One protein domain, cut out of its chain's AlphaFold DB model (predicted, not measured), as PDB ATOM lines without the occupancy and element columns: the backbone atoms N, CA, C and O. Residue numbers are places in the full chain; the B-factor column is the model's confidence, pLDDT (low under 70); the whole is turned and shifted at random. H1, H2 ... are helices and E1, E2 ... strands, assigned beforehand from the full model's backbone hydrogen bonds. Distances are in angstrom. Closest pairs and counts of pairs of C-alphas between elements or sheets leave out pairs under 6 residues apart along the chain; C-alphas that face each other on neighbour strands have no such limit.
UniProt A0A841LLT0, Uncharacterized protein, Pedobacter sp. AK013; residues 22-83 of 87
ATOM      1  N   THR A  22      -9.157  -2.402   9.021       88.25
ATOM      2  CA  THR A  22     -10.117  -1.625   8.239       88.25
ATOM      3  C   THR A  22     -11.534  -1.952   8.686       88.25
ATOM      4  O   THR A  22     -11.940  -3.114   8.727       88.25
ATOM      5  N   LEU A  23     -12.274  -0.905   9.019       89.56
ATOM      6  CA  LEU A  23     -13.671  -0.916   9.409       89.56
ATOM      7  C   LEU A  23     -14.499  -0.226   8.337       89.56
ATOM      8  O   LEU A  23     -14.053   0.752   7.738       89.56
ATOM      9  N   THR A  24     -15.709  -0.724   8.115       91.44
ATOM     10  CA  THR A  24     -16.698  -0.027   7.292       91.44
ATOM     11  C   THR A  24     -17.633   0.736   8.217       91.44
ATOM     12  O   THR A  24     -18.174   0.162   9.162       91.44
ATOM     13  N   ILE A  25     -17.796   2.027   7.951       91.62
ATOM     14  CA  ILE A  25     -18.678   2.930   8.677       91.62
ATOM     15  C   ILE A  25     -19.876   3.212   7.783       91.62
ATOM     16  O   ILE A  25     -19.713   3.677   6.656       91.62
ATOM     17  N   ILE A  26     -21.068   2.902   8.279       90.94
ATOM     18  CA  ILE A  26     -22.338   3.178   7.613       90.94
ATOM     19  C   ILE A  26     -23.041   4.258   8.430       90.94
ATOM     20  O   ILE A  26     -23.325   4.058   9.611       90.94
ATOM     21  N   VAL A  27     -23.303   5.395   7.800       90.12
ATOM     22  CA  VAL A  27     -23.966   6.537   8.425       90.12
ATOM     23  C   VAL A  27     -25.461   6.410   8.196       90.12
ATOM     24  O   VAL A  27     -25.926   6.305   7.057       90.12
ATOM     25  N   GLU A  28     -26.222   6.401   9.283       87.19
ATOM     26  CA  GLU A  28     -27.674   6.279   9.250       87.19
ATOM     27  C   GLU A  28     -28.296   7.309  10.196       87.19
ATOM     28  O   GLU A  28     -27.810   7.537  11.298       87.19
ATOM     29  N   GLU A  29     -29.403   7.931   9.800       83.94
ATOM     30  CA  GLU A  29     -30.217   8.689  10.750       83.94
ATOM     31  C   GLU A  29     -31.086   7.713  11.533       83.94
ATOM     32  O   GLU A  29     -32.008   7.092  10.993       83.94
ATOM     33  N   THR A  30     -30.795   7.573  12.822       78.31
ATOM     34  CA  THR A  30     -31.569   6.704  13.702       78.31
ATOM     35  C   THR A  30     -32.437   7.548  14.611       78.31
ATOM     36  O   THR A  30     -31.993   8.491  15.263       78.31
ATOM     37  N   LYS A  31     -33.716   7.179  14.681       78.44
ATOM     38  CA  LYS A  31     -34.627   7.744  15.667       78.44
ATOM     39  C   LYS A  31     -34.338   7.120  17.026       78.44
ATOM     40  O   LYS A  31     -34.723   5.973  17.265       78.44
ATOM     41  N   ILE A  32     -33.701   7.874  17.913       71.00
ATOM     42  CA  ILE A  32     -33.501   7.445  19.296       71.00
ATOM     43  C   ILE A  32     -34.799   7.707  20.083       71.00
ATOM     44  O   ILE A  32     -35.408   8.770  19.924       71.00
ATOM     45  N   PRO A  33     -35.297   6.746  20.886       65.56
ATOM     46  CA  PRO A  33     -36.444   6.981  21.761       65.56
ATOM     47  C   PRO A  33     -36.198   8.211  22.644       65.56
ATOM     48  O   PRO A  33     -35.112   8.358  23.194       65.56
ATOM     49  N   ASP A  34     -37.198   9.087  22.753       69.56
ATOM     50  CA  ASP A  34     -37.143  10.327  23.544       69.56
ATOM     51  C   ASP A  34     -36.213  11.439  23.005       69.56
ATOM     52  O   ASP A  34     -36.033  12.456  23.676       69.56
ATOM     53  N   GLN A  35     -35.686  11.310  21.778       66.38
ATOM     54  CA  GLN A  35     -34.895  12.348  21.100       66.38
ATOM     55  C   GLN A  35     -35.317  12.542  19.629       66.38
ATOM     56  O   GLN A  35     -36.102  11.768  19.069       66.38
ATOM     57  N   ASP A  36     -34.837  13.630  19.019       75.44
ATOM     58  CA  ASP A  36     -34.909  13.844  17.571       75.44
ATOM     59  C   ASP A  36     -34.025  12.825  16.823       75.44
ATOM     60  O   ASP A  36     -33.315  12.022  17.430       75.44
ATOM     61  N   TYR A  37     -34.105  12.806  15.490       74.31
ATOM     62  CA  TYR A  37     -33.213  11.969  14.684       74.31
ATOM     63  C   TYR A  37     -31.759  12.371  14.947       74.31
ATOM     64  O   TYR A  37     -31.394  13.531  14.761       74.31
ATOM     65  N   GLU A  38     -30.943  11.406  15.366       81.94
ATOM     66  CA  GLU A  38     -29.501  11.581  15.513       81.94
ATOM     67  C   GLU A  38     -28.780  10.793  14.418       81.94
ATOM     68  O   GLU A  38     -29.215   9.710  14.005       81.94
ATOM     69  N   LEU A  39     -27.659  11.341  13.946       85.94
ATOM     70  CA  LEU A  39     -26.740  10.607  13.087       85.94
ATOM     71  C   LEU A  39     -26.061   9.522  13.914       85.94
ATOM     72  O   LEU A  39     -25.415   9.804  14.924       85.94
ATOM     73  N   THR A  40     -26.203   8.282  13.472       90.31
ATOM     74  CA  THR A  40     -25.520   7.136  14.049       90.31
ATOM     75  C   THR A  40     -24.566   6.530  13.036       90.31
ATOM     76  O   THR A  40     -24.745   6.606  11.819       90.31
ATOM     77  N   PHE A  41     -23.513   5.934  13.572       91.19
ATOM     78  CA  PHE A  41     -22.386   5.424  12.821       91.19
ATOM     79  C   PHE A  41     -22.259   3.951  13.145       91.19
ATOM     80  O   PHE A  41     -21.803   3.545  14.215       91.19
ATOM     81  N   LYS A  42     -22.740   3.140  12.218       91.81
ATOM     82  CA  LYS A  42     -22.741   1.697  12.336       91.81
ATOM     83  C   LYS A  42     -21.414   1.150  11.836       91.81
ATOM     84  O   LYS A  42     -21.014   1.397  10.702       91.81
ATOM     85  N   ILE A  43     -20.744   0.397  12.693       91.44
ATOM     86  CA  ILE A  43     -19.381  -0.073  12.479       91.44
ATOM     87  C   ILE A  43     -19.412  -1.557  12.163       91.44
ATOM     88  O   ILE A  43     -19.895  -2.352  12.971       91.44
ATOM     89  N   THR A  44     -18.877  -1.945  11.006       90.31
ATOM     90  CA  THR A  44     -18.825  -3.348  10.584       90.31
ATOM     91  C   THR A  44     -17.407  -3.798  10.251       90.31
ATOM     92  O   THR A  44     -16.590  -3.054   9.694       90.31
ATOM     93  N   ARG A  45     -17.110  -5.058  10.594       82.38
ATOM     94  CA  ARG A  45     -15.914  -5.774  10.135       82.38
ATOM     95  C   ARG A  45     -16.316  -6.462   8.831       82.38
ATOM     96  O   ARG A  45     -17.031  -7.453   8.867       82.38
ATOM     97  N   ASP A  46     -15.878  -5.930   7.693       68.88
ATOM     98  CA  ASP A  46     -16.119  -6.514   6.359       68.88
ATOM     99  C   ASP A  46     -17.554  -6.375   5.776       68.88
ATOM    100  O   ASP A  46     -18.452  -5.775   6.376       68.88
ATOM    101  N   LYS A  47     -17.751  -6.897   4.551       56.41
ATOM    102  CA  LYS A  47     -19.010  -6.858   3.771       56.41
ATOM    103  C   LYS A  47     -20.119  -7.758   4.315       56.41
ATOM    104  O   LYS A  47     -21.255  -7.653   3.851       56.41
ATOM    105  N   ASP A  48     -19.816  -8.622   5.279       59.94
ATOM    106  CA  ASP A  48     -20.794  -9.504   5.927       59.94
ATOM    107  C   ASP A  48     -21.824  -8.738   6.780       59.94
ATOM    108  O   ASP A  48     -22.763  -9.339   7.300       59.94
ATOM    109  N   ASN A  49     -21.701  -7.406   6.885       65.75
ATOM    110  CA  ASN A  49     -22.579  -6.529   7.667       65.75
ATOM    111  C   ASN A  49     -22.652  -6.908   9.156       65.75
ATOM    112  O   ASN A  49     -23.580  -6.483   9.856       65.75
ATOM    113  N   ASP A  50     -21.677  -7.678   9.653       80.94
ATOM    114  CA  ASP A  50     -21.583  -7.998  11.071       80.94
ATOM    115  C   ASP A  50     -21.272  -6.710  11.829       80.94
ATOM    116  O   ASP A  50     -20.226  -6.075  11.655       80.94
ATOM    117  N   THR A  51     -22.270  -6.263  12.582       86.62
ATOM    118  CA  THR A  51     -22.244  -4.974  13.257       86.62
ATOM    119  C   THR A  51     -21.509  -5.138  14.569       86.62
ATOM    120  O   THR A  51     -22.016  -5.776  15.488       86.62
ATOM    121  N   LEU A  52     -20.322  -4.548  14.652       88.44
ATOM    122  CA  LEU A  52     -19.507  -4.552  15.860       88.44
ATOM    123  C   LEU A  52     -20.094  -3.615  16.913       88.44
ATOM    124  O   LEU A  52     -20.231  -3.984  18.081       88.44
ATOM    125  N   ALA A  53     -20.438  -2.405  16.475       90.81
ATOM    126  CA  ALA A  53     -21.035  -1.385  17.313       90.81
ATOM    127  C   ALA A  53     -21.830  -0.372  16.489       90.81
ATOM    128  O   ALA A  53     -21.629  -0.223  15.283       90.81
ATOM    129  N   VAL A  54     -22.717   0.341  17.168       91.00
ATOM    130  CA  VAL A  54     -23.366   1.550  16.668       91.00
ATOM    131  C   VAL A  54     -22.944   2.680  17.584       91.00
ATOM    132  O   VAL A  54     -23.164   2.605  18.794       91.00
ATOM    133  N   LEU A  55     -22.326   3.702  17.008       91.50
ATOM    134  CA  LEU A  55     -21.881   4.886  17.724       91.50
ATOM    135  C   LEU A  55     -22.780   6.075  17.409       91.50
ATOM    136  O   LEU A  55     -23.420   6.127  16.359       91.50
ATOM    137  N   ALA A  56     -22.791   7.047  18.304       89.06
ATOM    138  CA  ALA A  56     -23.336   8.367  18.045       89.06
ATOM    139  C   ALA A  56     -22.395   9.436  18.619       89.06
ATOM    140  O   ALA A  56     -21.671   9.157  19.579       89.06
ATOM    141  N   PRO A  57     -22.391  10.645  18.043       84.81
ATOM    142  CA  PRO A  57     -21.677  11.766  18.626       84.81
ATOM    143  C   PRO A  57     -22.316  12.149  19.970       84.81
ATOM    144  O   PRO A  57     -23.540  12.134  20.117       84.81
ATOM    145  N   ASP A  58     -21.488  12.474  20.958       82.75
ATOM    146  CA  ASP A  58     -21.905  13.012  22.252       82.75
ATOM    147  C   ASP A  58     -21.461  14.480  22.395       82.75
ATOM    148  O   ASP A  58     -20.538  14.947  21.725       82.75
ATOM    149  N   SER A  59     -22.138  15.239  23.262       72.44
ATOM    150  CA  SER A  59     -21.939  16.693  23.389       72.44
ATOM    151  C   SER A  59     -20.559  17.083  23.934       72.44
ATOM    152  O   SER A  59     -20.132  18.219  23.735       72.44
ATOM    153  N   ASP A  60     -19.847  16.159  24.583       70.69
ATOM    154  CA  ASP A  60     -18.501  16.373  25.137       70.69
ATOM    155  C   ASP A  60     -17.356  16.044  24.144       70.69
ATOM    156  O   ASP A  60     -16.207  15.879  24.549       70.69
ATOM    157  N   ASN A  61     -17.640  15.974  22.832       60.34
ATOM    158  CA  ASN A  61     -16.725  15.484  21.777       60.34
ATOM    159  C   ASN A  61     -16.281  14.023  21.969       60.34
ATOM    160  O   ASN A  61     -15.270  13.597  21.416       60.34
ATOM    161  N   ALA A  62     -17.022  13.263  22.770       78.44
ATOM    162  CA  ALA A  62     -16.809  11.838  22.940       78.44
ATOM    163  C   ALA A  62     -17.804  11.064  22.072       78.44
ATOM    164  O   ALA A  62     -18.908  11.527  21.790       78.44
ATOM    165  N   TRP A  63     -17.424   9.869  21.644       88.25
ATOM    166  CA  TRP A  63     -18.311   8.980  20.906       88.25
ATOM    167  C   TRP A  63     -19.016   8.051  21.901       88.25
ATOM    168  O   TRP A  63     -18.364   7.380  22.706       88.25
ATOM    169  N   LYS A  64     -20.357   8.021  21.878       87.94
ATOM    170  CA  LYS A  64     -21.168   7.139  22.737       87.94
ATOM    171  C   LYS A  64     -21.499   5.842  22.005       87.94
ATOM    172  O   LYS A  64     -21.892   5.865  20.839       87.94
ATOM    173  N   ILE A  65     -21.399   4.709  22.699       89.88
ATOM    174  CA  ILE A  65     -21.875   3.417  22.187       89.88
ATOM    175  C   ILE A  65     -23.381   3.321  22.425       89.88
ATOM    176  O   ILE A  65     -23.837   3.349  23.567       89.88
ATOM    177  N   LEU A  66     -24.149   3.162  21.353       87.50
ATOM    178  CA  LEU A  66     -25.579   2.867  21.413       87.50
ATOM    179  C   LEU A  66     -25.839   1.359  21.439       87.50
ATOM    180  O   LEU A  66     -26.672   0.882  22.207       87.50
ATOM    181  N   GLU A  67     -25.102   0.607  20.621       88.62
ATOM    182  CA  GLU A  67     -25.188  -0.851  20.535       88.62
ATOM    183  C   GLU A  67     -23.798  -1.460  20.337       88.62
ATOM    184  O   GLU A  67     -22.918  -0.831  19.754       88.62
ATOM    185  N   GLY A  68     -23.604  -2.703  20.783       86.62
ATOM    186  CA  GLY A  68     -22.337  -3.427  20.657       86.62
ATOM    187  C   GLY A  68     -21.578  -3.588  21.973       86.62
ATOM    188  O   GLY A  68     -22.050  -3.222  23.049       86.62
ATOM    189  N   LYS A  69     -20.402  -4.214  21.887       81.69
ATOM    190  CA  LYS A  69     -19.504  -4.475  23.026       81.69
ATOM    191  C   LYS A  69     -18.067  -4.117  22.655       81.69
ATOM    192  O   LYS A  69     -17.209  -4.993  22.617       81.69
ATOM    193  N   MET A  70     -17.847  -2.851  22.327       85.06
ATOM    194  CA  MET A  70     -16.505  -2.294  22.153       85.06
ATOM    195  C   MET A  70     -16.068  -1.596  23.436       85.06
ATOM    196  O   MET A  70     -16.907  -1.115  24.201       85.06
ATOM    197  N   GLU A  71     -14.767  -1.568  23.694       87.75
ATOM    198  CA  GLU A  71     -14.213  -0.786  24.795       87.75
ATOM    199  C   GLU A  71     -14.143   0.696  24.409       87.75
ATOM    200  O   GLU A  71     -13.979   1.036  23.237       87.75
ATOM    201  N   GLN A  72     -14.243   1.595  25.396       84.31
ATOM    202  CA  GLN A  72     -14.231   3.043  25.140       84.31
ATOM    203  C   GLN A  72     -12.953   3.487  24.407       84.31
ATOM    204  O   GLN A  72     -13.035   4.314  23.512       84.31
ATOM    205  N   GLU A  73     -11.796   2.883  24.707       85.94
ATOM    206  CA  GLU A  73     -10.539   3.182  23.998       85.94
ATOM    207  C   GLU A  73     -10.637   2.870  22.492       85.94
ATOM    208  O   GLU A  73     -10.146   3.635  21.666       85.94
ATOM    209  N   GLU A  74     -11.300   1.774  22.110       88.00
ATOM    210  CA  GLU A  74     -11.502   1.429  20.697       88.00
ATOM    211  C   GLU A  74     -12.466   2.411  20.024       88.00
ATOM    212  O   GLU A  74     -12.273   2.788  18.870       88.00
ATOM    213  N   VAL A  75     -13.503   2.820  20.755       88.81
ATOM    214  CA  VAL A  75     -14.515   3.777  20.298       88.81
ATOM    215  C   VAL A  75     -13.910   5.145  20.059       88.81
ATOM    216  O   VAL A  75     -14.184   5.733  19.019       88.81
ATOM    217  N   ASP A  76     -13.055   5.615  20.963       88.56
ATOM    218  CA  ASP A  76     -12.373   6.898  20.827       88.56
ATOM    219  C   ASP A  76     -11.469   6.891  19.583       88.56
ATOM    220  O   ASP A  76     -11.566   7.791  18.754       88.56
ATOM    221  N   LEU A  77     -10.684   5.826  19.373       89.38
ATOM    222  CA  LEU A  77      -9.827   5.682  18.187       89.38
ATOM    223  C   LEU A  77     -10.616   5.676  16.873       89.38
ATOM    224  O   LEU A  77     -10.159   6.207  15.858       89.38
ATOM    225  N   ILE A  78     -11.780   5.024  16.855       90.12
ATOM    226  CA  ILE A  78     -12.627   4.997  15.662       90.12
ATOM    227  C   ILE A  78     -13.330   6.331  15.463       90.12
ATOM    228  O   ILE A  78     -13.408   6.805  14.333       90.12
ATOM    229  N   GLY A  79     -13.784   6.941  16.548       89.88
ATOM    230  CA  GLY A  79     -14.341   8.276  16.559       89.88
ATOM    231  C   GLY A  79     -13.388   9.301  15.962       89.88
ATOM    232  O   GLY A  79     -13.747   9.978  15.005       89.88
ATOM    233  N   GLU A  80     -12.132   9.313  16.411       89.12
ATOM    234  CA  GLU A  80     -11.076  10.156  15.841       89.12
ATOM    235  C   GLU A  80     -10.875   9.903  14.339       89.12
ATOM    236  O   GLU A  80     -10.659  10.838  13.567       89.12
ATOM    237  N   ALA A  81     -10.953   8.645  13.892       90.12
ATOM    238  CA  ALA A  81     -10.829   8.308  12.476       90.12
ATOM    239  C   ALA A  81     -12.045   8.756  11.645       90.12
ATOM    240  O   ALA A  81     -11.886   9.102  10.473       90.12
ATOM    241  N   ILE A  82     -13.243   8.757  12.237       89.75
ATOM    242  CA  ILE A  82     -14.456   9.312  11.631       89.75
ATOM    243  C   ILE A  82     -14.345  10.839  11.560       89.75
ATOM    244  O   ILE A  82     -14.547  11.409  10.492       89.75
ATOM    245  N   ASP A  83     -13.948  11.501  12.645       88.62
ATOM    246  CA  ASP A  83     -13.753  12.953  12.682       88.62
ATOM    247  C   ASP A  83     -12.716  13.401  11.642       88.62
ATOM    248  O   ASP A  83     -12.941  14.361  10.905       88.62
TER     249      ASP A  83
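This is residues 22 to 83 of the 87 residues of an uncharacterized protein of Pedobacter sp. AK013 (UniProt A0A841LLT0). What would one see first? A strongly twisted sheet of four strands in a row, E1 to E4, has a single helix, H1, packed on one of its faces, mostly by E4 and E3, while the other face has no named helix. What builds it along the chain? The printed part has 62 residues with four named strands and then one named helix, in the order E1, E2, E3, E4, H1; the sheet has that same strand order, all antiparallel, and the class is mixed, helices and strands. How large is it? It is compact, with a radius of gyration of the C-alphas of 11.2 A, and rounded, with spans of 31 by 23 by 20 A.

How does the sheet begin? E1, residues 22 to 31, and E2, residues 37 to 44, are an antiparallel hairpin at 155 degrees, and N 26 and O 42 are within hydrogen-bond range at 2.9 A. How does it go on? E2 and E3, residues 51 to 57, are an antiparallel hairpin at 145 degrees, with N 43 and O 53 at 2.8 A. E3 and E4, residues 63 to 68, are another at 150 degrees, with N 56 and O 64 at 2.9 A; the four strands form a meander, each the antiparallel neighbour of the one before, and its edge strands E1 and E4 are apart. Where is the helix? H1, residues 72 to 83, is on the sheet with 28 pairs of C-alphas within 10 A, and the two make two layers, a helix on one face of a sheet. Its closest C-alphas to E4 are those of Gly 79 and Trp 63, 5.9 A apart, and to E3 those of Val 75 and Leu 55, 7.9 A apart; in H1 every O i to N i+4 pair is within hydrogen-bond range.

Where do the strands run? E1 starts at C-alpha 22, (-10.117, -1.625, 8.239), and is 27.3 A long; E2 is 21.4 A, E3 17.6 A and E4 13.0 A. Where is the helix? H1 runs 15.9 A from C-alpha 72, (-14.231, 3.043, 25.140), to C-alpha 83, (-13.753, 12.953, 12.682).

How far does it reach? The two C-alphas farthest apart are those of Thr 22 and Asp 34, 33.3 A. Is it unbroken? The printed part has no cut; the links E1 to E2, E3 to E4 and E4 to H1 are tight, and E2 to E3 is short. Where is confidence low? The mean pLDDT of the printed part is 83.3, and residues 33 to 35, 46 to 49 and 61 are under 70.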